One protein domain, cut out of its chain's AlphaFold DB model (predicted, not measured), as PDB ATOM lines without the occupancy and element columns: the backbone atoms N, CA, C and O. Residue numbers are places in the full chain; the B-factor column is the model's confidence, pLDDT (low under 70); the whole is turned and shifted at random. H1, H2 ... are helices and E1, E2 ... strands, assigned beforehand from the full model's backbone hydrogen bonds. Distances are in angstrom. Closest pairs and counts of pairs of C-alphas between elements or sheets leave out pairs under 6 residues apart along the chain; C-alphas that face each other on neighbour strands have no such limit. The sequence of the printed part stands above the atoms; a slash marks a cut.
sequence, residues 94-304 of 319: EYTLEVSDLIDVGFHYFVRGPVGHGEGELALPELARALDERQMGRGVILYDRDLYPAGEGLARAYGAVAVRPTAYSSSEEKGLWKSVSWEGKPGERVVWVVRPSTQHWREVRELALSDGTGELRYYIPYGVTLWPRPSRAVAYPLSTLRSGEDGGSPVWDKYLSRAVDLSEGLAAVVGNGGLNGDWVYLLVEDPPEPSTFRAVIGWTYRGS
ATOM      1  N   GLU A  94     262.620 278.579 190.581       93.25
ATOM      2  CA  GLU A  94     261.845 278.243 191.770       93.25
ATOM      3  C   GLU A  94     262.786 277.829 192.904       93.25
ATOM      4  O   GLU A  94     263.573 276.891 192.770       93.25
ATOM      5  N   TYR A  95     262.696 278.530 194.027       95.81
ATOM      6  CA  TYR A  95     263.423 278.229 195.256       95.81
ATOM      7  C   TYR A  95     262.436 277.798 196.332       95.81
ATOM      8  O   TYR A  95     261.261 278.165 196.292       95.81
ATOM      9  N   THR A  96     262.902 277.004 197.295       96.06
ATOM     10  CA  THR A  96     262.075 276.537 198.414       96.06
ATOM     11  C   THR A  96     262.787 276.760 199.739       96.06
ATOM     12  O   THR A  96     263.982 276.523 199.855       96.06
ATOM     13  N   LEU A  97     262.049 277.195 200.757       97.06
ATOM     14  CA  LEU A  97     262.513 277.312 202.134       97.06
ATOM     15  C   LEU A  97     261.628 276.438 203.018       97.06
ATOM     16  O   LEU A  97     260.409 276.618 203.056       97.06
ATOM     17  N   GLU A  98     262.251 275.515 203.741       95.94
ATOM     18  CA  GLU A  98     261.619 274.659 204.738       95.94
ATOM     19  C   GLU A  98     262.049 275.092 206.144       95.94
ATOM     20  O   GLU A  98     263.236 275.224 206.441       95.94
ATOM     21  N   VAL A  99     261.078 275.321 207.026       95.88
ATOM     22  CA  VAL A  99     261.304 275.782 208.398       95.88
ATOM     23  C   VAL A  99     260.617 274.853 209.389       95.88
ATOM     24  O   VAL A  99     259.456 274.487 209.202       95.88
ATOM     25  N   SER A 100     261.319 274.486 210.458       94.50
ATOM     26  CA  SER A 100     260.747 273.754 211.587       94.50
ATOM     27  C   SER A 100     260.991 274.500 212.894       94.50
ATOM     28  O   SER A 100     262.113 274.899 213.198       94.50
ATOM     29  N   ASP A 101     259.935 274.684 213.680       93.44
ATOM     30  CA  ASP A 101     259.994 275.349 214.978       93.44
ATOM     31  C   ASP A 101     259.907 274.306 216.085       93.44
ATOM     32  O   ASP A 101     258.865 273.673 216.274       93.44
ATOM     33  N   LEU A 102     260.992 274.137 216.837       93.12
ATOM     34  CA  LEU A 102     261.082 273.161 217.914       93.12
ATOM     35  C   LEU A 102     261.090 273.849 219.273       93.12
ATOM     36  O   LEU A 102     261.663 274.924 219.452       93.12
ATOM     37  N   ILE A 103     260.512 273.195 220.276       90.56
ATOM     38  CA  ILE A 103     260.853 273.522 221.656       90.56
ATOM     39  C   ILE A 103     262.305 273.121 221.928       90.56
ATOM     40  O   ILE A 103     262.782 272.100 221.437       90.56
ATOM     41  N   ASP A 104     262.953 273.892 222.791       87.69
ATOM     42  CA  ASP A 104     264.326 273.720 223.275       87.69
ATOM     43  C   ASP A 104     264.730 272.245 223.508       87.69
ATOM     44  O   ASP A 104     265.649 271.718 222.887       87.69
ATOM     45  N   VAL A 105     263.941 271.513 224.302       86.94
ATOM     46  CA  VAL A 105     264.203 270.100 224.638       86.94
ATOM     47  C   VAL A 105     264.213 269.184 223.405       86.94
ATOM     48  O   VAL A 105     264.987 268.229 223.353       86.94
ATOM     49  N   GLY A 106     263.360 269.461 222.415       87.94
ATOM     50  CA  GLY A 106     263.300 268.692 221.172       87.94
ATOM     51  C   GLY A 106     264.517 268.931 220.285       87.94
ATOM     52  O   GLY A 106     265.020 267.988 219.685       87.94
ATOM     53  N   PHE A 107     265.022 270.165 220.257       92.19
ATOM     54  CA  PHE A 107     266.224 270.534 219.514       92.19
ATOM     55  C   PHE A 107     267.481 269.917 220.150       92.19
ATOM     56  O   PHE A 107     268.211 269.160 219.505       92.19
ATOM     57  N   HIS A 108     267.674 270.136 221.455       90.38
ATOM     58  CA  HIS A 108     268.841 269.659 222.204       90.38
ATOM     59  C   HIS A 108     268.982 268.134 222.235       90.38
ATOM     60  O   HIS A 108     270.084 267.622 222.428       90.38
ATOM     61  N   TYR A 109     267.900 267.380 222.020       90.19
ATOM     62  CA  TYR A 109     267.971 265.922 221.913       90.19
ATOM     63  C   TYR A 109     268.952 265.450 220.820       90.19
ATOM     64  O   TYR A 109     269.588 264.399 220.979       90.19
ATOM     65  N   PHE A 110     269.091 266.233 219.745       90.94
ATOM     66  CA  PHE A 110     269.941 265.933 218.589       90.94
ATOM     67  C   PHE A 110     271.319 266.595 218.652       90.94
ATOM     68  O   PHE A 110     272.200 266.227 217.882       90.94
ATOM     69  N   VAL A 111     271.541 267.520 219.586       89.81
ATOM     70  CA  VAL A 111     272.847 268.154 219.783       89.81
ATOM     71  C   VAL A 111     273.750 267.166 220.522       89.81
ATOM     72  O   VAL A 111     273.710 267.030 221.748       89.81
ATOM     73  N   ARG A 112     274.533 266.400 219.757       83.00
ATOM     74  CA  ARG A 112     275.459 265.380 220.266       83.00
ATOM     75  C   ARG A 112     276.884 265.736 219.872       83.00
ATOM     76  O   ARG A 112     277.175 265.932 218.702       83.00
ATOM     77  N   GLY A 113     277.784 265.746 220.851       76.06
ATOM     78  CA  GLY A 113     279.200 266.034 220.625       76.06
ATOM     79  C   GLY A 113     279.585 267.490 220.909       76.06
ATOM     80  O   GLY A 113     278.797 268.241 221.489       76.06
ATOM     81  N   PRO A 114     280.833 267.871 220.590       76.44
ATOM     82  CA  PRO A 114     281.328 269.215 220.837       76.44
ATOM     83  C   PRO A 114     280.646 270.212 219.899       76.44
ATOM     84  O   PRO A 114     280.673 270.063 218.683       76.44
ATOM     85  N   VAL A 115     280.072 271.253 220.490       78.06
ATOM     86  CA  VAL A 115     279.285 272.283 219.799       78.06
ATOM     87  C   VAL A 115     280.176 273.320 219.076       78.06
ATOM     88  O   VAL A 115     279.684 274.213 218.395       78.06
ATOM     89  N   GLY A 116     281.504 273.201 219.196       79.50
ATOM     90  CA  GLY A 116     282.448 274.176 218.644       79.50
ATOM     91  C   GLY A 116     282.251 275.560 219.263       79.50
ATOM     92  O   GLY A 116     281.914 275.677 220.445       79.50
ATOM     93  N   HIS A 117     282.448 276.608 218.464       80.31
ATOM     94  CA  HIS A 117     282.119 277.978 218.858       80.31
ATOM     95  C   HIS A 117     280.647 278.334 218.597       80.31
ATOM     96  O   HIS A 117     280.252 279.477 218.821       80.31
ATOM     97  N   GLY A 118     279.827 277.367 218.166       79.12
ATOM     98  CA  GLY A 118     278.443 277.609 217.761       79.12
ATOM     99  C   GLY A 118     278.353 278.370 216.435       79.12
ATOM    100  O   GLY A 118     277.378 279.089 216.215       79.12
ATOM    101  N   GLU A 119     279.368 278.237 215.577       85.50
ATOM    102  CA  GLU A 119     279.505 278.912 214.279       85.50
ATOM    103  C   GLU A 119     279.273 277.934 213.108       85.50
ATOM    104  O   GLU A 119     279.751 278.163 211.998       85.50
ATOM    105  N   GLY A 120     278.515 276.855 213.324       88.38
ATOM    106  CA  GLY A 120     278.191 275.879 212.281       88.38
ATOM    107  C   GLY A 120     279.109 274.663 212.225       88.38
ATOM    108  O   GLY A 120     278.981 273.861 211.307       88.38
ATOM    109  N   GLU A 121     280.031 274.481 213.176       90.19
ATOM    110  CA  GLU A 121     280.993 273.369 213.109       90.19
ATOM    111  C   GLU A 121     280.345 272.001 213.366       90.19
ATOM    112  O   GLU A 121     280.834 270.972 212.894       90.19
ATOM    113  N   LEU A 122     279.234 271.979 214.106       93.31
ATOM    114  CA  LEU A 122     278.494 270.763 214.418       93.31
ATOM    115  C   LEU A 122     277.409 270.503 213.365       93.31
ATOM    116  O   LEU A 122     276.452 271.265 213.236       93.31
ATOM    117  N   ALA A 123     277.543 269.389 212.646       94.31
ATOM    118  CA  ALA A 123     276.496 268.842 211.790       94.31
ATOM    119  C   ALA A 123     275.370 268.193 212.605       94.31
ATOM    120  O   ALA A 123     275.625 267.598 213.653       94.31
ATOM    121  N   LEU A 124     274.142 268.242 212.085       95.56
ATOM    122  CA  LEU A 124     272.956 267.643 212.704       95.56
ATOM    123  C   LEU A 124     272.184 266.725 211.724       95.56
ATOM    124  O   LEU A 124     270.997 266.957 211.464       95.56
ATOM    125  N   PRO A 125     272.809 265.671 211.163       94.62
ATOM    126  CA  PRO A 125     272.154 264.806 210.181       94.62
ATOM    127  C   PRO A 125     270.987 264.007 210.781       94.62
ATOM    128  O   PRO A 125     269.975 263.784 210.114       94.62
ATOM    129  N   GLU A 126     271.059 263.619 212.060       94.81
ATOM    130  CA  GLU A 126     269.961 262.929 212.743       94.81
ATOM    131  C   GLU A 126     268.739 263.827 212.936       94.81
ATOM    132  O   GLU A 126     267.616 263.329 212.865       94.81
ATOM    133  N   LEU A 127     268.948 265.132 213.148       94.81
ATOM    134  CA  LEU A 127     267.865 266.111 213.241       94.81
ATOM    135  C   LEU A 127     267.130 266.218 211.903       94.81
ATOM    136  O   LEU A 127     265.907 266.089 211.868       94.81
ATOM    137  N   ALA A 128     267.879 266.407 210.809       93.38
ATOM    138  CA  ALA A 128     267.320 266.483 209.459       93.38
ATOM    139  C   ALA A 128     266.506 265.224 209.130       93.38
ATOM    140  O   ALA A 128     265.331 265.314 208.774       93.38
ATOM    141  N   ARG A 129     267.095 264.044 209.361       94.31
ATOM    142  CA  ARG A 129     266.432 262.759 209.127       94.31
ATOM    143  C   ARG A 129     265.170 262.592 209.972       94.31
ATOM    144  O   ARG A 129     264.152 262.158 209.449       94.31
ATOM    145  N   ALA A 130     265.202 262.945 211.258       93.06
ATOM    146  CA  ALA A 130     264.031 262.821 212.127       93.06
ATOM    147  C   ALA A 130     262.866 263.724 211.685       93.06
ATOM    148  O   ALA A 130     261.702 263.337 211.836       93.06
ATOM    149  N   LEU A 131     263.166 264.907 211.133       92.19
ATOM    150  CA  LEU A 131     262.166 265.804 210.549       92.19
ATOM    151  C   LEU A 131     261.597 265.236 209.241       92.19
ATOM    152  O   LEU A 131     260.374 265.159 209.096       92.19
ATOM    153  N   ASP A 132     262.468 264.771 208.341       91.69
ATOM    154  CA  ASP A 132     262.090 264.192 207.045       91.69
ATOM    155  C   ASP A 132     261.254 262.908 207.205       91.69
ATOM    156  O   ASP A 132     260.224 262.734 206.552       91.69
ATOM    157  N   GLU A 133     261.635 262.034 208.140       91.62
ATOM    158  CA  GLU A 133     260.952 260.765 208.435       91.62
ATOM    159  C   GLU A 133     259.749 260.926 209.383       91.62
ATOM    160  O   GLU A 133     259.096 259.940 209.733       91.62
ATOM    161  N   ARG A 134     259.425 262.159 209.800       88.50
ATOM    162  CA  ARG A 134     258.298 262.479 210.700       88.50
ATOM    163  C   ARG A 134     258.344 261.730 212.038       88.50
ATOM    164  O   ARG A 134     257.308 261.352 212.584       88.50
ATOM    165  N   GLN A 135     259.540 261.534 212.584       89.06
ATOM    166  CA  GLN A 135     259.764 260.763 213.813       89.06
ATOM    167  C   GLN A 135     259.639 261.588 215.097       89.06
ATOM    168  O   GLN A 135     259.673 261.034 216.196       89.06
ATOM    169  N   MET A 136     259.482 262.909 214.994       86.81
ATOM    170  CA  MET A 136     259.293 263.748 216.174       86.81
ATOM    171  C   MET A 136     257.852 263.716 216.684       86.81
ATOM    172  O   MET A 136     256.888 263.818 215.924       86.81
ATOM    173  N   GLY A 137     257.702 263.637 218.007       82.31
ATOM    174  CA  GLY A 137     256.398 263.761 218.650       82.31
ATOM    175  C   GLY A 137     255.811 265.165 218.474       82.31
ATOM    176  O   GLY A 137     256.519 266.161 218.581       82.31
ATOM    177  N   ARG A 138     254.490 265.276 218.293       81.12
ATOM    178  CA  ARG A 138     253.811 266.581 218.123       81.12
ATOM    179  C   ARG A 138     254.102 267.586 219.243       81.12
ATOM    180  O   ARG A 138     254.117 268.783 218.998       81.12
ATOM    181  N   GLY A 139     254.355 267.103 220.462       83.88
ATOM    182  CA  GLY A 139     254.651 267.944 221.623       83.88
ATOM    183  C   GLY A 139     255.977 268.704 221.553       83.88
ATOM    184  O   GLY A 139     256.176 269.599 222.368       83.88
ATOM    185  N   VAL A 140     256.872 268.372 220.610       88.00
ATOM    186  CA  VAL A 140     258.121 269.124 220.422       88.00
ATOM    187  C   VAL A 140     258.019 270.237 219.380       88.00
ATOM    188  O   VAL A 140     258.932 271.050 219.307       88.00
ATOM    189  N   ILE A 141     256.927 270.305 218.612       88.00
ATOM    190  CA  ILE A 141     256.735 271.295 217.545       88.00
ATOM    191  C   ILE A 141     255.962 272.507 218.063       88.00
ATOM    192  O   ILE A 141     254.969 272.370 218.781       88.00
ATOM    193  N   LEU A 142     256.388 273.700 217.654       86.88
ATOM    194  CA  LEU A 142     255.650 274.942 217.853       86.88
ATOM    195  C   LEU A 142     254.886 275.332 216.585       86.88
ATOM    196  O   LEU A 142     255.438 275.765 215.571       86.88
ATOM    197  N   TYR A 143     253.568 275.192 216.659       83.81
ATOM    198  CA  TYR A 143     252.663 275.483 215.548       83.81
ATOM    199  C   TYR A 143     252.307 276.974 215.437       83.81
ATOM    200  O   TYR A 143     251.885 277.424 214.383       83.81
ATOM    201  N   ASP A 144     252.530 277.771 216.484       84.38
ATOM    202  CA  ASP A 144     252.134 279.184 216.584       84.38
ATOM    203  C   ASP A 144     253.196 280.174 216.053       84.38
ATOM    204  O   ASP A 144     253.265 281.334 216.473       84.38
ATOM    205  N   ARG A 145     254.071 279.708 215.158       87.00
ATOM    206  CA  ARG A 145     255.174 280.469 214.550       87.00
ATOM    207  C   ARG A 145     255.090 280.367 213.032       87.00
ATOM    208  O   ARG A 145     255.626 279.436 212.455       87.00
ATOM    209  N   ASP A 146     254.377 281.263 212.374       87.44
ATOM    210  CA  ASP A 146     254.223 281.177 210.917       87.44
ATOM    211  C   ASP A 146     255.342 281.896 210.163       87.44
ATOM    212  O   ASP A 146     256.008 282.790 210.696       87.44
ATOM    213  N   LEU A 147     255.522 281.488 208.905       90.75
ATOM    214  CA  LEU A 147     256.488 282.047 207.968       90.75
ATOM    215  C   LEU A 147     255.798 283.085 207.075       90.75
ATOM    216  O   LEU A 147     254.882 282.761 206.322       90.75
ATOM    217  N   TYR A 148     256.255 284.333 207.136       92.25
ATOM    218  CA  TYR A 148     255.684 285.448 206.380       92.25
ATOM    219  C   TYR A 148     256.697 286.022 205.384       92.25
ATOM    220  O   TYR A 148     257.861 286.198 205.749       92.25
ATOM    221  N   PRO A 149     256.290 286.377 204.153       93.94
ATOM    222  CA  PRO A 149     257.156 287.138 203.260       93.94
ATOM    223  C   PRO A 149     257.386 288.544 203.826       93.94
ATOM    224  O   PRO A 149     256.458 289.180 204.336       93.94
ATOM    225  N   ALA A 150     258.612 289.059 203.714       93.31
ATOM    226  CA  ALA A 150     258.872 290.461 204.005       93.31
ATOM    227  C   ALA A 150     258.122 291.364 203.012       93.31
ATOM    228  O   ALA A 150     258.216 291.196 201.796       93.31
ATOM    229  N   GLY A 151     257.392 292.356 203.534       91.19
ATOM    230  CA  GLY A 151     256.795 293.401 202.703       91.19
ATOM    231  C   GLY A 151     257.860 294.276 202.033       91.19
ATOM    232  O   GLY A 151     259.009 294.309 202.471       91.19
ATOM    233  N   GLU A 152     257.477 295.035 201.003       91.06
ATOM    234  CA  GLU A 152     258.409 295.840 200.191       91.06
ATOM    235  C   GLU A 152     259.326 296.767 201.001       91.06
ATOM    236  O   GLU A 152     260.514 296.872 200.696       91.06
ATOM    237  N   GLY A 153     258.794 297.430 202.033       90.69
ATOM    238  CA  GLY A 153     259.578 298.322 202.895       90.69
ATOM    239  C   GLY A 153     260.677 297.577 203.651       90.69
ATOM    240  O   GLY A 153     261.846 297.955 203.578       90.69
ATOM    241  N   LEU A 154     260.309 296.468 204.298       92.50
ATOM    242  CA  LEU A 154     261.238 295.625 205.048       92.50
ATOM    243  C   LEU A 154     262.280 294.978 204.129       92.50
ATOM    244  O   LEU A 154     263.469 295.035 204.433       92.50
ATOM    245  N   ALA A 155     261.852 294.412 202.995       93.94
ATOM    246  CA  ALA A 155     262.761 293.810 202.023       93.94
ATOM    247  C   ALA A 155     263.806 294.833 201.551       93.94
ATOM    248  O   ALA A 155     265.006 294.587 201.658       93.94
ATOM    249  N   ARG A 156     263.371 296.041 201.166       93.25
ATOM    250  CA  ARG A 156     264.281 297.122 200.760       93.25
ATOM    251  C   ARG A 156     265.253 297.513 201.872       93.25
ATOM    252  O   ARG A 156     266.441 297.675 201.605       93.25
ATOM    253  N   ALA A 157     264.779 297.644 203.112       93.94
ATOM    254  CA  ALA A 157     265.636 297.963 204.254       93.94
ATOM    255  C   ALA A 157     266.707 296.886 204.510       93.94
ATOM    256  O   ALA A 157     267.778 297.198 205.028       93.94
ATOM    257  N   TYR A 158     266.433 295.641 204.121       94.88
ATOM    258  CA  TYR A 158     267.339 294.498 204.220       94.88
ATOM    259  C   TYR A 158     268.202 294.289 202.961       94.88
ATOM    260  O   TYR A 158     268.920 293.292 202.872       94.88
ATOM    261  N   GLY A 159     268.180 295.227 202.005       93.81
ATOM    262  CA  GLY A 159     268.903 295.075 200.739       93.81
ATOM    263  C   GLY A 159     268.402 293.873 199.933       93.81
ATOM    264  O   GLY A 159     269.182 293.212 199.256       93.81
ATOM    265  N   ALA A 160     267.115 293.560 200.073       95.38
ATOM    266  CA  ALA A 160     266.436 292.404 199.516       95.38
ATOM    267  C   ALA A 160     265.252 292.835 198.634       95.38
ATOM    268  O   ALA A 160     264.830 293.998 198.630       95.38
ATOM    269  N   VAL A 161     264.697 291.880 197.894       95.62
ATOM    270  CA  VAL A 161     263.491 292.043 197.082       95.62
ATOM    271  C   VAL A 161     262.299 291.399 197.781       95.62
ATOM    272  O   VAL A 161     262.415 290.367 198.443       95.62
ATOM    273  N   ALA A 162     261.134 292.036 197.666       94.56
ATOM    274  CA  ALA A 162     259.896 291.433 198.131       94.56
ATOM    275  C   ALA A 162     259.448 290.380 197.119       94.56
ATOM    276  O   ALA A 162     259.353 290.660 195.923       94.56
ATOM    277  N   VAL A 163     259.148 289.185 197.616       94.31
ATOM    278  CA  VAL A 163     258.665 288.068 196.806       94.31
ATOM    279  C   VAL A 163     257.283 287.643 197.252       94.31
ATOM    280  O   VAL A 163     256.885 287.812 198.408       94.31
ATOM    281  N   ARG A 164     256.535 287.078 196.308       93.12
ATOM    282  CA  ARG A 164     255.246 286.460 196.583       93.12
ATOM    283  C   ARG A 164     255.426 284.940 196.607       93.12
ATOM    284  O   ARG A 164     255.975 284.409 195.644       93.12
ATOM    285  N   PRO A 165     254.934 284.247 197.647       93.31
ATOM    286  CA  PRO A 165     254.873 282.791 197.644       93.31
ATOM    287  C   PRO A 165     254.126 282.262 196.412       93.31
ATOM    288  O   PRO A 165     253.010 282.713 196.135       93.31
ATOM    289  N   THR A 166     254.718 281.301 195.704       92.62
ATOM    290  CA  THR A 166     254.058 280.510 194.650       92.62
ATOM    291  C   THR A 166     253.366 279.285 195.238       92.62
ATOM    292  O   THR A 166     252.276 278.921 194.797       92.62
ATOM    293  N   ALA A 167     253.946 278.705 196.289       88.19
ATOM    294  CA  ALA A 167     253.353 277.646 197.091       88.19
ATOM    295  C   ALA A 167     253.630 277.888 198.578       88.19
ATOM    296  O   ALA A 167     254.683 278.401 198.955       88.19
ATOM    297  N   TYR A 168     252.681 277.501 199.428       87.50
ATOM    298  CA  TYR A 168     252.818 277.551 200.879       87.50
ATOM    299  C   TYR A 168     252.221 276.281 201.472       87.50
ATOM    300  O   TYR A 168     251.137 275.864 201.072       87.50
ATOM    301  N   SER A 169     252.926 275.687 202.425       82.00
ATOM    302  CA  SER A 169     252.416 274.608 203.259       82.00
ATOM    303  C   SER A 169     252.651 274.971 204.707       82.00
ATOM    304  O   SER A 169     253.794 275.181 205.126       82.00
ATOM    305  N   SER A 170     251.576 274.954 205.489       70.25
ATOM    306  CA  SER A 170     251.698 274.999 206.938       70.25
ATOM    307  C   SER A 170     252.242 273.664 207.464       70.25
ATOM    308  O   SER A 170     252.224 272.633 206.778       70.25
ATOM    309  N   SER A 171     252.697 273.670 208.716       59.44
ATOM    310  CA  SER A 171     253.104 272.458 209.437       59.44
ATOM    311  C   SER A 171     251.936 271.497 209.676       59.44
ATOM    312  O   SER A 171     252.140 270.324 209.973       59.44
ATOM    313  N   GLU A 172     250.690 271.957 209.564       60.00
ATOM    314  CA  GLU A 172     249.533 271.066 209.695       60.00
ATOM    315  C   GLU A 172     249.356 270.175 208.453       60.00
ATOM    316  O   GLU A 172     248.895 269.043 208.579       60.00
ATOM    317  N   GLU A 173     249.789 270.639 207.274       54.44
ATOM    318  CA  GLU A 173     249.583 269.951 205.991       54.44
ATOM    319  C   GLU A 173     250.766 269.058 205.570       54.44
ATOM    320  O   GLU A 173     250.556 267.919 205.143       54.44
ATOM    321  N   LYS A 174     252.020 269.521 205.715       53.41
ATOM    322  CA  LYS A 174     253.225 268.750 205.318       53.41
ATOM    323  C   LYS A 174     253.937 268.021 206.458       53.41
ATOM    324  O   LYS A 174     254.841 267.223 206.190       53.41
ATOM    325  N   GLY A 175     253.509 268.202 207.704       65.69
ATOM    326  CA  GLY A 175     254.133 267.579 208.870       65.69
ATOM    327  C   GLY A 175     255.122 268.512 209.569       65.69
ATOM    328  O   GLY A 175     254.786 269.635 209.916       65.69
ATOM    329  N   LEU A 176     256.341 268.048 209.849       82.06
ATOM    330  CA  LEU A 176     257.268 268.782 210.727       82.06
ATOM    331  C   LEU A 176     257.948 269.987 210.049       82.06
ATOM    332  O   LEU A 176     258.516 270.829 210.744       82.06
ATOM    333  N   TRP A 177     257.849 270.087 208.722       91.19
ATOM    334  CA  TRP A 177     258.347 271.200 207.916       91.19
ATOM    335  C   TRP A 177     257.201 272.106 207.454       91.19
ATOM    336  O   TRP A 177     256.242 271.646 206.830       91.19
ATOM    337  N   LYS A 178     257.331 273.409 207.706       91.38
ATOM    338  CA  LYS A 178     256.604 274.471 206.998       91.38
ATOM    339  C   LYS A 178     257.399 274.780 205.744       91.38
ATOM    340  O   LYS A 178     258.596 275.003 205.854       91.38
ATOM    341  N   SER A 179     256.775 274.794 204.573       93.44
ATOM    342  CA  SER A 179     257.501 275.052 203.324       93.44
ATOM    343  C   SER A 179     256.899 276.229 202.583       93.44
ATOM    344  O   SER A 179     255.679 276.284 202.424       93.44
ATOM    345  N   VAL A 180     257.743 277.094 202.044       95.12
ATOM    346  CA  VAL A 180     257.344 278.118 201.083       95.12
ATOM    347  C   VAL A 180     258.204 278.013 199.837       95.12
ATOM    348  O   VAL A 180     259.409 277.801 199.943       95.12
ATOM    349  N   SER A 181     257.587 278.173 198.674       95.94
ATOM    350  CA  SER A 181     258.291 278.262 197.396       95.94
ATOM    351  C   SER A 181     258.047 279.631 196.773       95.94
ATOM    352  O   SER A 181     256.991 280.237 196.988       95.94
ATOM    353  N   TRP A 182     259.036 280.151 196.048       96.50
ATOM    354  CA  TRP A 182     258.937 281.419 195.326       96.50
ATOM    355  C   TRP A 182     259.729 281.370 194.025       96.50
ATOM    356  O   TRP A 182     260.670 280.595 193.873       96.50
ATOM    357  N   GLU A 183     259.355 282.246 193.101       95.25
ATOM    358  CA  GLU A 183     260.128 282.539 191.900       95.25
ATOM    359  C   GLU A 183     261.092 283.695 192.186       95.25
ATOM    360  O   GLU A 183     260.659 284.802 192.516       95.25
ATOM    361  N   GLY A 184     262.393 283.437 192.066       92.88
ATOM    362  CA  GLY A 184     263.458 284.412 192.305       92.88
ATOM    363  C   GLY A 184     264.398 284.557 191.111       92.88
ATOM    364  O   GLY A 184     264.319 283.798 190.136       92.88
ATOM    365  N   LYS A 185     265.302 285.540 191.174       93.81
ATOM    366  CA  LYS A 185     266.413 285.653 190.220       93.81
ATOM    367  C   LYS A 185     267.733 285.389 190.938       93.81
ATOM    368  O   LYS A 185     267.953 285.980 191.990       93.81
ATOM    369  N   PRO A 186     268.648 284.610 190.336       93.69
ATOM    370  CA  PRO A 186     269.967 284.401 190.909       93.69
ATOM    371  C   PRO A 186     270.671 285.707 191.303       93.69
ATOM    372  O   PRO A 186     270.717 286.656 190.515       93.69
ATOM    373  N   GLY A 187     271.234 285.732 192.510       92.69
ATOM    374  CA  GLY A 187     271.901 286.882 193.120       92.69
ATOM    375  C   GLY A 187     270.960 287.892 193.785       92.69
ATOM    376  O   GLY A 187     271.440 288.825 194.429       92.69
ATOM    377  N   GLU A 188     269.636 287.744 193.652       95.50
ATOM    378  CA  GLU A 188     268.694 288.501 194.474       95.50
ATOM    379  C   GLU A 188     268.647 287.909 195.886       95.50
ATOM    380  O   GLU A 188     268.860 286.718 196.112       95.50
ATOM    381  N   ARG A 189     268.375 288.775 196.861       96.69
ATOM    382  CA  ARG A 189     268.168 288.370 198.245       96.69
ATOM    383  C   ARG A 189     266.706 288.496 198.596       96.69
ATOM    384  O   ARG A 189     266.093 289.507 198.266       96.69
ATOM    385  N   VAL A 190     266.180 287.538 199.341       97.25
ATOM    386  CA  VAL A 190     264.820 287.563 199.877       97.25
ATOM    387  C   VAL A 190     264.847 287.437 201.395       97.25
ATOM    388  O   VAL A 190     265.809 286.935 201.981       97.25
ATOM    389  N   VAL A 191     263.793 287.926 202.046       97.25
ATOM    390  CA  VAL A 191     263.649 287.848 203.503       97.25
ATOM    391  C   VAL A 191     262.320 287.204 203.852       97.25
ATOM    392  O   VAL A 191     261.256 287.672 203.439       97.25
ATOM    393  N   TRP A 192     262.400 286.171 204.679       97.56
ATOM    394  CA  TRP A 192     261.258 285.529 205.306       97.56
ATOM    395  C   TRP A 192     261.278 285.797 206.805       97.56
ATOM    396  O   TRP A 192     262.333 285.801 207.432       97.56
ATOM    397  N   VAL A 193     260.114 286.040 207.391       95.81
ATOM    398  CA  VAL A 193     259.979 286.392 208.805       95.81
ATOM    399  C   VAL A 193     259.214 285.291 209.516       95.81
ATOM    400  O   VAL A 193     258.037 285.075 209.234       95.81
ATOM    401  N   VAL A 194     259.867 284.631 210.466       94.81
ATOM    402  CA  VAL A 194     259.224 283.741 211.432       94.81
ATOM    403  C   VAL A 194     258.930 284.545 212.683       94.81
ATOM    404  O   VAL A 194     259.835 285.107 213.308       94.81
ATOM    405  N   ARG A 195     257.658 284.620 213.062       90.88
ATOM    406  CA  ARG A 195     257.251 285.359 214.258       90.88
ATOM    407  C   ARG A 195     256.077 284.696 214.972       90.88
ATOM    408  O   ARG A 195     255.275 284.021 214.330       90.88
ATOM    409  N   PRO A 196     255.947 284.912 216.290       84.31
ATOM    410  CA  PRO A 196     254.761 284.523 217.041       84.31
ATOM    411  C   PRO A 196     253.458 285.050 216.435       84.31
ATOM    412  O   PRO A 196     253.337 286.251 216.193       84.31
ATOM    413  N   SER A 197     252.454 284.177 216.295       78.56
ATOM    414  CA  SER A 197     251.059 284.585 216.058       78.56
ATOM    415  C   SER A 197     250.385 285.121 217.329       78.56
ATOM    416  O   SER A 197     249.418 285.877 217.268       78.56
ATOM    417  N   THR A 198     250.923 284.765 218.496       69.56
ATOM    418  CA  THR A 198     250.431 285.149 219.824       69.56
ATOM    419  C   THR A 198     251.583 285.678 220.676       69.56
ATOM    420  O   THR A 198     252.719 285.236 220.523       69.56
ATOM    421  N   GLN A 199     251.322 286.617 221.593       61.22
ATOM    422  CA  GLN A 199     252.341 287.171 222.500       61.22
ATOM    423  C   GLN A 199     252.816 286.123 223.524       61.22
ATOM    424  O   GLN A 199     252.462 286.163 224.698       61.22
ATOM    425  N   HIS A 200     253.635 285.170 223.084       66.81
ATOM    426  CA  HIS A 200     254.338 284.239 223.954       66.81
ATOM    427  C   HIS A 200     255.804 284.663 224.100       66.81
ATOM    428  O   HIS A 200     256.545 284.761 223.126       66.81
ATOM    429  N   TRP A 201     256.198 284.856 225.353       75.19
ATOM    430  CA  TRP A 201     257.516 285.058 225.957       75.19
ATOM    431  C   TRP A 201     258.576 283.968 225.678       75.19
ATOM    432  O   TRP A 201     259.288 283.531 226.583       75.19
ATOM    433  N   ARG A 202     258.704 283.515 224.427       86.56
ATOM    434  CA  ARG A 202     259.765 282.589 224.006       86.56
ATOM    435  C   ARG A 202     260.903 283.315 223.301       86.56
ATOM    436  O   ARG A 202     260.661 284.256 222.547       86.56
ATOM    437  N   GLU A 203     262.115 282.843 223.539       91.56
ATOM    438  CA  GLU A 203     263.336 283.359 222.926       91.56
ATOM    439  C   GLU A 203     264.034 282.273 222.107       91.56
ATOM    440  O   GLU A 203     263.878 281.075 222.379       91.56
ATOM    441  N   VAL A 204     264.772 282.703 221.089       93.69
ATOM    442  CA  VAL A 204     265.578 281.811 220.252       93.69
ATOM    443  C   VAL A 204     266.954 281.688 220.886       93.69
ATOM    444  O   VAL A 204     267.652 282.688 221.052       93.69
ATOM    445  N   ARG A 205     267.355 280.464 221.235       90.12
ATOM    446  CA  ARG A 205     268.717 280.202 221.735       90.12
ATOM    447  C   ARG A 205     269.627 279.618 220.677       90.12
ATOM    448  O   ARG A 205     270.824 279.875 220.699       90.12
ATOM    449  N   GLU A 206     269.055 278.807 219.800       93.44
ATOM    450  CA  GLU A 206     269.802 277.930 218.913       93.44
ATOM    451  C   GLU A 206     269.066 277.792 217.590       93.44
ATOM    452  O   GLU A 206     267.836 277.899 217.514       93.44
ATOM    453  N   LEU A 207     269.841 277.560 216.542       96.75
ATOM    454  CA  LEU A 207     269.364 277.391 215.184       96.75
ATOM    455  C   LEU A 207     270.109 276.228 214.536       96.75
ATOM    456  O   LEU A 207     271.265 275.967 214.857       96.75
ATOM    457  N   ALA A 208     269.473 275.574 213.575       97.56
ATOM    458  CA  ALA A 208     270.167 274.766 212.588       97.56
ATOM    459  C   ALA A 208     269.876 275.329 211.198       97.56
ATOM    460  O   ALA A 208     268.709 275.488 210.849       97.56
ATOM    461  N   LEU A 209     270.905 275.638 210.412       98.38
ATOM    462  CA  LEU A 209     270.757 276.192 209.062       98.38
ATOM    463  C   LEU A 209     271.435 275.260 208.059       98.38
ATOM    464  O   LEU A 209     272.535 274.779 208.322       98.38
ATOM    465  N   SER A 210     270.792 275.009 206.918       97.81
ATOM    466  CA  SER A 210     271.392 274.225 205.836       97.81
ATOM    467  C   SER A 210     272.580 274.965 205.233       97.81
ATOM    468  O   SER A 210     272.433 276.131 204.871       97.81
ATOM    469  N   ASP A 211     273.734 274.321 205.104       93.81
ATOM    470  CA  ASP A 211     274.858 274.825 204.308       93.81
ATOM    471  C   ASP A 211     274.601 274.701 202.794       93.81
ATOM    472  O   ASP A 211     273.539 274.247 202.358       93.81
ATOM    473  N   GLY A 212     275.580 275.104 201.976       87.62
ATOM    474  CA  GLY A 212     275.490 275.023 200.514       87.62
ATOM    475  C   GLY A 212     275.359 273.595 199.961       87.62
ATOM    476  O   GLY A 212     275.081 273.427 198.778       87.62
ATOM    477  N   THR A 213     275.542 272.566 200.797       89.88
ATOM    478  CA  THR A 213     275.326 271.151 200.450       89.88
ATOM    479  C   THR A 213     273.962 270.625 200.906       89.88
ATOM    480  O   THR A 213     273.582 269.509 200.551       89.88
ATOM    481  N   GLY A 214     273.209 271.423 201.671       91.06
ATOM    482  CA  GLY A 214     271.924 271.049 202.260       91.06
ATOM    483  C   GLY A 214     272.027 270.416 203.652       91.06
ATOM    484  O   GLY A 214     270.996 270.081 204.238       91.06
ATOM    485  N   GLU A 215     273.230 270.259 204.212       95.19
ATOM    486  CA  GLU A 215     273.427 269.684 205.546       95.19
ATOM    487  C   GLU A 215     273.108 270.717 206.637       95.19
ATOM    488  O   GLU A 215     273.559 271.859 206.583       95.19
ATOM    489  N   LEU A 216     272.324 270.326 207.649       97.12
ATOM    490  CA  LEU A 216     271.999 271.204 208.774       97.12
ATOM    491  C   LEU A 216     273.206 271.369 209.705       97.12
ATOM    492  O   LEU A 216     273.692 270.393 210.282       97.12
ATOM    493  N   ARG A 217     273.626 272.618 209.911       96.25
ATOM    494  CA  ARG A 217     274.700 273.013 210.828       96.25
ATOM    495  C   ARG A 217     274.144 273.774 212.022       96.25
ATOM    496  O   ARG A 217     273.266 274.617 211.855       96.25
ATOM    497  N   TYR A 218     274.646 273.477 213.214       96.19
ATOM    498  CA  TYR A 218     274.235 274.097 214.473       96.19
ATOM    499  C   TYR A 218     274.820 275.507 214.639       96.19
ATOM    500  O   TYR A 218     276.026 275.700 214.496       96.19
ATOM    501  N   TYR A 219     273.992 276.463 215.057       96.00
ATOM    502  CA  TYR A 219     274.401 277.831 215.353       96.00
ATOM    503  C   TYR A 219     273.805 278.360 216.658       96.00
ATOM    504  O   TYR A 219     272.638 278.113 216.974       96.00
ATOM    505  N   ILE A 220     274.576 279.203 217.348       94.06
ATOM    506  CA  ILE A 220     274.084 280.061 218.433       94.06
ATOM    507  C   ILE A 220     274.031 281.497 217.903       94.06
ATOM    508  O   ILE A 220     275.078 282.045 217.549       94.06
ATOM    509  N   PRO A 221     272.853 282.147 217.851       94.38
ATOM    510  CA  PRO A 221     272.754 283.546 217.457       94.38
ATOM    511  C   PRO A 221     273.533 284.424 218.437       94.38
ATOM    512  O   PRO A 221     273.129 284.610 219.587       94.38
ATOM    513  N   TYR A 222     274.654 284.984 217.992       90.50
ATOM    514  CA  TYR A 222     275.467 285.836 218.851       90.50
ATOM    515  C   TYR A 222     274.999 287.296 218.768       90.50
ATOM    516  O   TYR A 222     274.633 287.797 217.702       90.50
ATOM    517  N   GLY A 223     275.013 288.005 219.898       91.75
ATOM    518  CA  GLY A 223     274.684 289.430 219.940       91.75
ATOM    519  C   GLY A 223     275.763 290.271 219.259       91.75
ATOM    520  O   GLY A 223     276.917 290.262 219.690       91.75
ATOM    521  N   VAL A 224     275.396 291.014 218.214       89.94
ATOM    522  CA  VAL A 224     276.376 291.767 217.424       89.94
ATOM    523  C   VAL A 224     277.000 292.910 218.226       89.94
ATOM    524  O   VAL A 224     276.309 293.697 218.872       89.94
ATOM    525  N   THR A 225     278.330 293.008 218.162       88.75
ATOM    526  CA  THR A 225     279.123 294.045 218.836       88.75
ATOM    527  C   THR A 225     279.571 295.139 217.857       88.75
ATOM    528  O   THR A 225     279.266 295.096 216.668       88.75
ATOM    529  N   LEU A 226     280.327 296.132 218.344       85.25
ATOM    530  CA  LEU A 226     280.915 297.189 217.503       85.25
ATOM    531  C   LEU A 226     281.897 296.655 216.444       85.25
ATOM    532  O   LEU A 226     282.113 297.317 215.430       85.25
ATOM    533  N   TRP A 227     282.468 295.471 216.672       88.31
ATOM    534  CA  TRP A 227     283.414 294.807 215.777       88.31
ATOM    535  C   TRP A 227     282.831 293.448 215.385       88.31
ATOM    536  O   TRP A 227     283.215 292.425 215.956       88.31
ATOM    537  N   PRO A 228     281.829 293.431 214.487       90.00
ATOM    538  CA  PRO A 228     281.129 292.205 214.144       90.00
ATOM    539  C   PRO A 228     282.080 291.205 213.492       90.00
ATOM    540  O   PRO A 228     282.866 291.558 212.609       90.00
ATOM    541  N   ARG A 229     281.950 289.943 213.892       89.75
ATOM    542  CA  ARG A 229     282.467 288.812 213.127       89.75
ATOM    543  C   ARG A 229     281.337 288.298 212.229       89.75
ATOM    544  O   ARG A 229     280.258 288.031 212.763       89.75
ATOM    545  N   PRO A 230     281.525 288.174 210.907       93.75
ATOM    546  CA  PRO A 230     280.505 287.587 210.047       93.75
ATOM    547  C   PRO A 230     280.078 286.205 210.557       93.75
ATOM    548  O   PRO A 230     280.930 285.378 210.875       93.75
ATOM    549  N   SER A 231     278.771 285.985 210.678       95.25
ATOM    550  CA  SER A 231     278.173 284.709 211.069       95.25
ATOM    551  C   SER A 231     276.842 284.511 210.360       95.25
ATOM    552  O   SER A 231     276.117 285.471 210.078       95.25
ATOM    553  N   ARG A 232     276.487 283.250 210.119       96.69
ATOM    554  CA  ARG A 232     275.194 282.863 209.547       96.69
ATOM    555  C   ARG A 232     274.045 282.995 210.549       96.69
ATOM    556  O   ARG A 232     272.891 282.993 210.138       96.69
ATOM    557  N   ALA A 233     274.338 283.147 211.841       97.25
ATOM    558  CA  ALA A 233     273.349 283.392 212.884       97.25
ATOM    559  C   ALA A 233     273.780 284.561 213.776       97.25
ATOM    560  O   ALA A 233     274.764 284.476 214.515       97.25
ATOM    561  N   VAL A 234     273.014 285.648 213.743       96.88
ATOM    562  CA  VAL A 234     273.284 286.850 214.543       96.88
ATOM    563  C   VAL A 234     272.034 287.333 215.258       96.88
ATOM    564  O   VAL A 234     270.919 287.075 214.812       96.88
ATOM    565  N   ALA A 235     272.209 288.072 216.348       96.19
ATOM    566  CA  ALA A 235     271.123 288.640 217.130       96.19
ATOM    567  C   ALA A 235     271.246 290.164 217.276       96.19
ATOM    568  O   ALA A 235     272.325 290.707 217.530       96.19
ATOM    569  N   TYR A 236     270.105 290.847 217.167       94.81
ATOM    570  CA  TYR A 236     269.940 292.290 217.365       94.81
ATOM    571  C   TYR A 236     268.698 292.580 218.217       94.81
ATOM    572  O   TYR A 236     267.776 291.765 218.255       94.81
ATOM    573  N   PRO A 237     268.597 293.761 218.857       92.94
ATOM    574  CA  PRO A 237     267.325 294.219 219.404       92.94
ATOM    575  C   PRO A 237     266.251 294.269 218.309       92.94
ATOM    576  O   PRO A 237     266.482 294.840 217.239       92.94
ATOM    577  N   LEU A 238     265.060 293.720 218.575       92.25
ATOM    578  CA  LEU A 238     263.968 293.688 217.595       92.25
ATOM    579  C   LEU A 238     263.574 295.095 217.118       92.25
ATOM    580  O   LEU A 238     263.255 295.284 215.949       92.25
ATOM    581  N   SER A 239     263.648 296.102 217.992       89.81
ATOM    582  CA  SER A 239     263.395 297.505 217.635       89.81
ATOM    583  C   SER A 239     264.345 298.029 216.552       89.81
ATOM    584  O   SER A 239     263.914 298.768 215.669       89.81
ATOM    585  N   THR A 240     265.617 297.617 216.576       90.00
ATOM    586  CA  THR A 240     266.602 297.968 215.543       90.00
ATOM    587  C   THR A 240     266.199 297.379 214.197       90.00
ATOM    588  O   THR A 240     266.190 298.091 213.194       90.00
ATOM    589  N   LEU A 241     265.815 296.102 214.178       91.44
ATOM    590  CA  LEU A 241     265.424 295.392 212.957       91.44
ATOM    591  C   LEU A 241     264.122 295.939 212.359       91.44
ATOM    592  O   LEU A 241     264.021 296.140 211.150       91.44
ATOM    593  N   ARG A 242     263.151 296.279 213.213       87.56
ATOM    594  CA  ARG A 242     261.858 296.834 212.788       87.56
ATOM    595  C   ARG A 242     261.919 298.288 212.326       87.56
ATOM    596  O   ARG A 242     261.004 298.730 211.643       87.56
ATOM    597  N   SER A 243     263.001 299.016 212.608       83.25
ATOM    598  CA  SER A 243     263.171 300.401 212.132       83.25
ATOM    599  C   SER A 243     263.165 300.546 210.597       83.25
ATOM    600  O   SER A 243     262.992 301.652 210.079       83.25
ATOM    601  N   GLY A 244     263.341 299.440 209.864       74.31
ATOM    602  CA  GLY A 244     263.216 299.383 208.408       74.31
ATOM    603  C   GLY A 244     261.789 299.190 207.875       74.31
ATOM    604  O   GLY A 244     261.556 299.470 206.702       74.31
ATOM    605  N   GLU A 245     260.829 298.736 208.693       77.12
ATOM    606  CA  GLU A 245     259.465 298.401 208.233       77.12
ATOM    607  C   GLU A 245     258.697 299.634 207.730       77.12
ATOM    608  O   GLU A 245     258.037 299.566 206.694       77.12
ATOM    609  N   ASP A 246     258.861 300.781 208.394       69.38
ATOM    610  CA  ASP A 246     258.130 302.024 208.098       69.38
ATOM    611  C   ASP A 246     258.798 302.888 207.005       69.38
ATOM    612  O   ASP A 246     258.608 304.102 206.941       69.38
ATOM    613  N   GLY A 247     259.628 302.284 206.145       62.88
ATOM    614  CA  GLY A 247     260.356 302.997 205.084       62.88
ATOM    615  C   GLY A 247     261.510 303.874 205.589       62.88
ATOM    616  O   GLY A 247     261.970 304.750 204.861       62.88
ATOM    617  N   GLY A 248     261.955 303.645 206.828       65.81
ATOM    618  CA  GLY A 248     262.954 304.445 207.534       65.81
ATOM    619  C   GLY A 248     264.404 304.166 207.120       65.81
ATOM    620  O   GLY A 248     264.933 304.796 206.209       65.81
ATOM    621  N   SER A 249     265.095 303.282 207.851       74.81
ATOM    622  CA  SER A 249     266.560 303.128 207.774       74.81
ATOM    623  C   SER A 249     266.992 301.895 206.965       74.81
ATOM    624  O   SER A 249     266.411 300.828 207.158       74.81
ATOM    625  N   PRO A 250     268.062 301.974 206.146       87.88
ATOM    626  CA  PRO A 250     268.675 300.800 205.524       87.88
ATOM    627  C   PRO A 250     269.374 299.949 206.596       87.88
ATOM    628  O   PRO A 250     270.525 300.192 206.970       87.88
ATOM    629  N   VAL A 251     268.642 298.982 207.155       92.44
ATOM    630  CA  VAL A 251     269.111 298.056 208.199       92.44
ATOM    631  C   VAL A 251     270.295 297.229 207.693       92.44
ATOM    632  O   VAL A 251     271.253 297.006 208.435       92.44
ATOM    633  N   TRP A 252     270.266 296.834 206.418       94.50
ATOM    634  CA  TRP A 252     271.334 296.070 205.785       94.50
ATOM    635  C   TRP A 252     272.673 296.795 205.809       94.50
ATOM    636  O   TRP A 252     273.617 296.324 206.442       94.50
ATOM    637  N   ASP A 253     272.753 297.961 205.171       92.44
ATOM    638  CA  ASP A 253     274.016 298.687 205.023       92.44
ATOM    639  C   ASP A 253     274.593 299.099 206.376       92.44
ATOM    640  O   ASP A 253     275.804 299.047 206.591       92.44
ATOM    641  N   LYS A 254     273.714 299.479 207.309       91.19
ATOM    642  CA  LYS A 254     274.113 300.020 208.606       91.19
ATOM    643  C   LYS A 254     274.533 298.950 209.613       91.19
ATOM    644  O   LYS A 254     275.410 299.222 210.431       91.19
ATOM    645  N   TYR A 255     273.902 297.776 209.581       91.44
ATOM    646  CA  TYR A 255     274.063 296.762 210.625       91.44
ATOM    647  C   TYR A 255     274.414 295.384 210.061       91.44
ATOM    648  O   TYR A 255     275.398 294.778 210.481       91.44
ATOM    649  N   LEU A 256     273.634 294.875 209.106       95.00
ATOM    650  CA  LEU A 256     273.712 293.459 208.735       95.00
ATOM    651  C   LEU A 256     274.877 293.135 207.799       95.00
ATOM    652  O   LEU A 256     275.497 292.094 207.971       95.00
ATOM    653  N   SER A 257     275.233 294.031 206.877       95.44
ATOM    654  CA  SER A 257     276.217 293.779 205.809       95.44
ATOM    655  C   SER A 257     277.608 293.349 206.292       95.44
ATOM    656  O   SER A 257     278.343 292.711 205.547       95.44
ATOM    657  N   ARG A 258     277.980 293.695 207.533       95.12
ATOM    658  CA  ARG A 258     279.269 293.331 208.151       95.12
ATOM    659  C   ARG A 258     279.182 292.150 209.114       95.12
ATOM    660  O   ARG A 258     280.212 291.607 209.495       95.12
ATOM    661  N   ALA A 259     277.979 291.822 209.573       95.69
ATOM    662  CA  ALA A 259     277.751 290.845 210.633       95.69
ATOM    663  C   ALA A 259     277.139 289.545 210.116       95.69
ATOM    664  O   ALA A 259     277.361 288.497 210.711       95.69
ATOM    665  N   VAL A 260     276.371 289.614 209.032       96.94
ATOM    666  CA  VAL A 260     275.699 288.468 208.435       96.94
ATOM    667  C   VAL A 260     276.601 287.860 207.373       96.94
ATOM    668  O   VAL A 260     277.015 288.543 206.437       96.94
ATOM    669  N   ASP A 261     276.869 286.570 207.513       95.81
ATOM    670  CA  ASP A 261     277.501 285.756 206.484       95.81
ATOM    671  C   ASP A 261     276.424 285.052 205.648       95.81
ATOM    672  O   ASP A 261     275.602 284.313 206.185       95.81
ATOM    673  N   LEU A 262     276.421 285.306 204.339       95.50
ATOM    674  CA  LEU A 262     275.533 284.682 203.350       95.50
ATOM    675  C   LEU A 262     276.297 283.823 202.336       95.50
ATOM    676  O   LEU A 262     275.733 283.436 201.319       95.50
ATOM    677  N   SER A 263     277.566 283.502 202.604       93.44
ATOM    678  CA  SER A 263     278.414 282.715 201.697       93.44
ATOM    679  C   SER A 263     277.822 281.350 201.321       93.44
ATOM    680  O   SER A 263     278.103 280.840 200.239       93.44
ATOM    681  N   GLU A 264     276.958 280.793 202.172       93.62
ATOM    682  CA  GLU A 264     276.250 279.524 201.955       93.62
ATOM    683  C   GLU A 264     274.754 279.712 201.626       93.62
ATOM    684  O   GLU A 264     273.949 278.799 201.788       93.62
ATOM    685  N   GLY A 265     274.349 280.910 201.198       95.00
ATOM    686  CA  GLY A 265     273.017 281.201 200.654       95.00
ATOM    687  C   GLY A 265     271.892 281.393 201.675       95.00
ATOM    688  O   GLY A 265     270.883 281.998 201.337       95.00
ATOM    689  N   LEU A 266     272.045 280.949 202.927       98.19
ATOM    690  CA  LEU A 266     271.048 281.139 203.994       98.19
ATOM    691  C   LEU A 266     271.690 281.708 205.263       98.19
ATOM    692  O   LEU A 266     272.703 281.189 205.732       98.19
ATOM    693  N   ALA A 267     271.056 282.708 205.869       98.06
ATOM    694  CA  ALA A 267     271.415 283.225 207.185       98.06
ATOM    695  C   ALA A 267     270.172 283.580 208.006       98.06
ATOM    696  O   ALA A 267     269.101 283.852 207.466       98.06
ATOM    697  N   ALA A 268     270.325 283.625 209.324       98.38
ATOM    698  CA  ALA A 268     269.285 283.987 210.267       98.38
ATOM    699  C   ALA A 268     269.701 285.197 211.110       98.38
ATOM    700  O   ALA A 268     270.766 285.233 211.729       98.38
ATOM    701  N   VAL A 269     268.812 286.182 211.175       97.81
ATOM    702  CA  VAL A 269     268.934 287.346 212.049       97.81
ATOM    703  C   VAL A 269     267.817 287.271 213.082       97.81
ATOM    704  O   VAL A 269     266.639 287.396 212.753       97.81
ATOM    705  N   VAL A 270     268.181 287.070 214.342       97.25
ATOM    706  CA  VAL A 270     267.248 286.987 215.466       97.25
ATOM    707  C   VAL A 270     267.009 288.382 216.040       97.25
ATOM    708  O   VAL A 270     267.927 289.061 216.500       97.25
ATOM    709  N   GLY A 271     265.756 288.821 216.023       95.25
ATOM    710  CA  GLY A 271     265.296 290.023 216.699       95.25
ATOM    711  C   GLY A 271     264.861 289.711 218.122       95.25
ATOM    712  O   GLY A 271     263.767 289.188 218.322       95.25
ATOM    713  N   ASN A 272     265.682 290.083 219.105       91.56
ATOM    714  CA  ASN A 272     265.356 289.910 220.516       91.56
ATOM    715  C   ASN A 272     264.222 290.864 220.917       91.56
ATOM    716  O   ASN A 272     264.385 292.091 220.900       91.56
ATOM    717  N   GLY A 273     263.069 290.289 221.259       83.56
ATOM    718  CA  GLY A 273     261.837 291.015 221.567       83.56
ATOM    719  C   GLY A 273     261.769 291.597 222.981       83.56
ATOM    720  O   GLY A 273     260.810 292.309 223.295       83.56
ATOM    721  N   GLY A 274     262.747 291.308 223.846       81.31
ATOM    722  CA  GLY A 274     262.701 291.676 225.259       81.31
ATOM    723  C   GLY A 274     261.498 291.031 225.950       81.31
ATOM    724  O   GLY A 274     261.455 289.827 226.136       81.31
ATOM    725  N   LEU A 275     260.477 291.806 226.315       73.94
ATOM    726  CA  LEU A 275     259.252 291.245 226.908       73.94
ATOM    727  C   LEU A 275     258.343 290.539 225.884       73.94
ATOM    728  O   LEU A 275     257.457 289.781 226.272       73.94
ATOM    729  N   ASN A 276     258.571 290.761 224.587       81.06
ATOM    730  CA  ASN A 276     257.889 290.048 223.512       81.06
ATOM    731  C   ASN A 276     258.668 288.789 223.103       81.06
ATOM    732  O   ASN A 276     259.855 288.637 223.410       81.06
ATOM    733  N   GLY A 277     257.989 287.893 222.384       84.75
ATOM    734  CA  GLY A 277     258.648 286.770 221.728       84.75
ATOM    735  C   GLY A 277     259.604 287.244 220.635       84.75
ATOM    736  O   GLY A 277     259.345 288.255 219.973       84.75
ATOM    737  N   ASP A 278     260.700 286.514 220.464       93.12
ATOM    738  CA  ASP A 278     261.693 286.824 219.439       93.12
ATOM    739  C   ASP A 278     261.130 286.604 218.029       93.12
ATOM    740  O   ASP A 278     260.202 285.817 217.814       93.12
ATOM    741  N   TRP A 279     261.683 287.336 217.061       94.56
ATOM    742  CA  TRP A 279     261.412 287.145 215.634       94.56
ATOM    743  C   TRP A 279     262.678 286.628 214.959       94.56
ATOM    744  O   TRP A 279     263.782 286.996 215.355       94.56
ATOM    745  N   VAL A 280     262.532 285.820 213.914       97.19
ATOM    746  CA  VAL A 280     263.659 285.355 213.100       97.19
ATOM    747  C   VAL A 280     263.458 285.829 211.674       97.19
ATOM    748  O   VAL A 280     262.460 285.508 211.037       97.19
ATOM    749  N   TYR A 281     264.412 286.603 211.174       97.62
ATOM    750  CA  TYR A 281     264.486 287.003 209.778       97.62
ATOM    751  C   TYR A 281     265.445 286.034 209.085       97.62
ATOM    752  O   TYR A 281     266.638 286.033 209.380       97.62
ATOM    753  N   LEU A 282     264.923 285.188 208.205       98.44
ATOM    754  CA  LEU A 282     265.695 284.275 207.369       98.44
ATOM    755  C   LEU A 282     266.018 284.997 206.061       98.44
ATOM    756  O   LEU A 282     265.113 285.326 205.291       98.44
ATOM    757  N   LEU A 283     267.296 285.293 205.849       98.12
ATOM    758  CA  LEU A 283     267.806 285.912 204.633       98.12
ATOM    759  C   LEU A 283     268.285 284.795 203.714       98.12
ATOM    760  O   LEU A 283     269.122 283.988 204.117       98.12
ATOM    761  N   VAL A 284     267.765 284.776 202.494       97.94
ATOM    762  CA  VAL A 284     268.156 283.814 201.463       97.94
ATOM    763  C   VAL A 284     268.731 284.586 200.288       97.94
ATOM    764  O   VAL A 284     268.101 285.530 199.817       97.94
ATOM    765  N   GLU A 285     269.931 284.227 199.854       97.25
ATOM    766  CA  GLU A 285     270.525 284.702 198.608       97.25
ATOM    767  C   GLU A 285     270.332 283.625 197.546       97.25
ATOM    768  O   GLU A 285     270.818 282.509 197.706       97.25
ATOM    769  N   ASP A 286     269.585 283.958 196.498       94.81
ATOM    770  CA  ASP A 286     269.134 283.020 195.479       94.81
ATOM    771  C   ASP A 286     270.335 282.542 194.630       94.81
ATOM    772  O   ASP A 286     270.923 283.339 193.889       94.81
ATOM    773  N   PRO A 287     270.744 281.261 194.692       93.62
ATOM    774  CA  PRO A 287     271.871 280.758 193.918       93.62
ATOM    775  C   PRO A 287     271.493 280.591 192.437       93.62
ATOM    776  O   PRO A 287     270.314 280.626 192.075       93.62
ATOM    777  N   PRO A 288     272.477 280.372 191.544       92.00
ATOM    778  CA  PRO A 288     272.218 280.125 190.124       92.00
ATOM    779  C   PRO A 288     271.272 278.951 189.849       92.00
ATOM    780  O   PRO A 288     270.535 278.976 188.864       92.00
ATOM    781  N   GLU A 289     271.292 277.937 190.713       90.94
ATOM    782  CA  GLU A 289     270.515 276.710 190.565       90.94
ATOM    783  C   GLU A 289     269.319 276.678 191.532       90.94
ATOM    784  O   GLU A 289     269.447 277.127 192.674       90.94
ATOM    785  N   PRO A 290     268.160 276.124 191.120       91.62
ATOM    786  CA  PRO A 290     267.037 275.894 192.026       91.62
ATOM    787  C   PRO A 290     267.496 275.128 193.267       91.62
ATOM    788  O   PRO A 290     268.138 274.085 193.153       91.62
ATOM    789  N   SER A 291     267.172 275.647 194.450       94.06
ATOM    790  CA  SER A 291     267.695 275.131 195.718       94.06
ATOM    791  C   SER A 291     266.615 275.080 196.793       94.06
ATOM    792  O   SER A 291     265.677 275.882 196.798       94.06
ATOM    793  N   THR A 292     266.762 274.119 197.707       95.50
ATOM    794  CA  THR A 292     265.945 274.018 198.919       95.50
ATOM    795  C   THR A 292     266.791 274.387 200.127       95.50
ATOM    796  O   THR A 292     267.800 273.745 200.407       95.50
ATOM    797  N   PHE A 293     266.356 275.409 200.847       97.44
ATOM    798  CA  PHE A 293     266.962 275.886 202.080       97.44
ATOM    799  C   PHE A 293     266.211 275.310 203.269       97.44
ATOM    800  O   PHE A 293     264.984 275.213 203.234       97.44
ATOM    801  N   ARG A 294     266.923 274.953 204.336       97.62
ATOM    802  CA  ARG A 294     266.316 274.390 205.546       97.62
ATOM    803  C   ARG A 294     266.768 275.150 206.783       97.62
ATOM    804  O   ARG A 294     267.957 275.406 206.961       97.62
ATOM    805  N   ALA A 295     265.818 275.480 207.651       98.06
ATOM    806  CA  ALA A 295     266.076 276.116 208.935       98.06
ATOM    807  C   ALA A 295     265.292 275.422 210.056       98.06
ATOM    808  O   ALA A 295     264.087 275.212 209.953       98.06
ATOM    809  N   VAL A 296     265.957 275.105 211.160       97.00
ATOM    810  CA  VAL A 296     265.314 274.627 212.388       97.00
ATOM    811  C   VAL A 296     265.565 275.646 213.485       97.00
ATOM    812  O   VAL A 296     266.705 276.048 213.702       97.00
ATOM    813  N   ILE A 297     264.513 276.074 214.176       96.62
ATOM    814  CA  ILE A 297     264.583 277.124 215.192       96.62
ATOM    815  C   ILE A 297     264.282 276.514 216.561       96.62
ATOM    816  O   ILE A 297     263.201 275.963 216.777       96.62
ATOM    817  N   GLY A 298     265.242 276.610 217.483       94.88
ATOM    818  CA  GLY A 298     265.115 276.163 218.868       94.88
ATOM    819  C   GLY A 298     264.567 277.269 219.772       94.88
ATOM    820  O   GLY A 298     265.249 278.256 220.063       94.88
ATOM    821  N   TRP A 299     263.336 277.089 220.248       92.94
ATOM    822  CA  TRP A 299     262.613 278.058 221.070       92.94
ATOM    823  C   TRP A 299     262.542 277.627 222.537       92.94
ATOM    824  O   TRP A 299     261.935 276.601 222.873       92.94
ATOM    825  N   THR A 300     263.035 278.468 223.443       90.56
ATOM    826  CA  THR A 300     262.924 278.254 224.895       90.56
ATOM    827  C   THR A 300     261.973 279.259 225.540       90.56
ATOM    828  O   THR A 300     261.632 280.284 224.950       90.56
ATOM    829  N   TYR A 301     261.544 278.990 226.771       86.44
ATOM    830  CA  TYR A 301     260.889 280.011 227.592       86.44
ATOM    831  C   TYR A 301     261.916 281.025 228.083       86.44
ATOM    832  O   TYR A 301     262.952 280.640 228.624       86.44
ATOM    833  N   ARG A 302     261.607 282.317 227.969       78.19
ATOM    834  CA  ARG A 302     262.486 283.362 228.490       78.19
ATOM    835  C   ARG A 302     262.693 283.185 230.000       78.19
ATOM    836  O   ARG A 302     261.731 283.011 230.747       78.19
ATOM    837  N   GLY A 303     263.951 283.220 230.442       66.62
ATOM    838  CA  GLY A 303     264.326 283.022 231.851       66.62
ATOM    839  C   GLY A 303     264.465 281.557 232.294       66.62
ATOM    840  O   GLY A 303     264.691 281.294 233.473       66.62
ATOM    841  N   SER A 304     264.373 280.586 231.379       59.53
ATOM    842  CA  SER A 304     264.632 279.165 231.676       59.53
ATOM    843  C   SER A 304     266.114 278.864 231.968       59.53
ATOM    844  O   SER A 304     266.422 277.885 232.655       59.53
TER     845      SER A 304
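This is residues 94 to 304 of the 319 residues of an uncharacterized protein of Candidatus Rokubacteria bacterium (UniProt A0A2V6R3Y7). Two strongly twisted sheets, of seven and five strands, lie face to face as a sandwich, their strands at 17 degrees to each other. Short helices sit outside, H1, H2 and H4 on the larger sheet, H5 and H3 on the smaller, with H6 near H3. The 211 printed residues include six named helices and twelve named strands, in the order E1 H1 E2 H2 E3 H3 E4 H4 E5 E6 E7 E8 E9 H5 H6 E10 E11 E12. Both sheets are mixed, in the orders E2 E8 E7 E12 E1 E5 E4 and E3 E6 E11 E10 E9; the class is mixed, helices and strands. The whole is compact, radius of gyration of the C-alphas 15.7 A, and spans 43 by 38 by 33 A.

E1, residues 94 to 103, is antiparallel to E5, residues 178 to 184, with N 97 and O 180 within hydrogen-bond range at 2.8 A, and parallel to E12, residues 292 to 301, with N 100 and O 295 at 2.9 A. E4, residues 165 to 169, is antiparallel to E5, N 166 and O 181 at 2.8 A. E7, residues 202 to 210, bends by 60 degrees at residue 205; it is antiparallel to E12, N 208 and O 296 at 2.8 A, and forms a hairpin with E8, residues 216 to 219, N 219 and O 207 at 2.8 A. E2, residues 119 to 123, is antiparallel to E8, N 218 and O 122 at 2.9 A. On one face are H1, residues 104 to 108, over E12; H2, residues 125 to 132, across the strands; and H4, residues 171 to 174, over none. In the other sheet E6, residues 189 to 196, is antiparallel to E3, residues 145 to 149, N 148 and O 193 at 2.9 A, and to E11, residues 279 to 285, N 192 and O 282 at 2.9 A. E10, residues 266 to 272, forms a hairpin with E11, N 281 and O 269 at 2.8 A, and is parallel to E9, residues 233 to 237, N 270 and O 234 at 2.8 A. Between E9 and E10 come H5, residues 238 to 242, and H6, residues 251 to 254: a strand-helix-strand unit, parallel neighbours joined through helices, its crossover right-handed. H5 is over E10, closest C-alphas Leu 238 and Gly 271, 4.0 A. H3, residues 152 to 157, only grazes this sheet. Every O i to N i+4 pair is within range in H1, H2, H3 and H5; H4 and H6 are too short for one.

E1 runs 30.3 A from C-alpha 94 at (261.845, 278.243, 191.770), and E12 29.7 A to C-alpha 301 at (260.889, 280.011, 227.592).

The farthest C-alphas, of Gly 113 and Gly 247, are 44.3 A apart. The printed part has no cut; the links H2 to E3, E8 to E9 and H6 to E10 are long. The pLDDT is under 70 at residues 171 to 175, 198 to 200, 246 to 248 and 303 to 304.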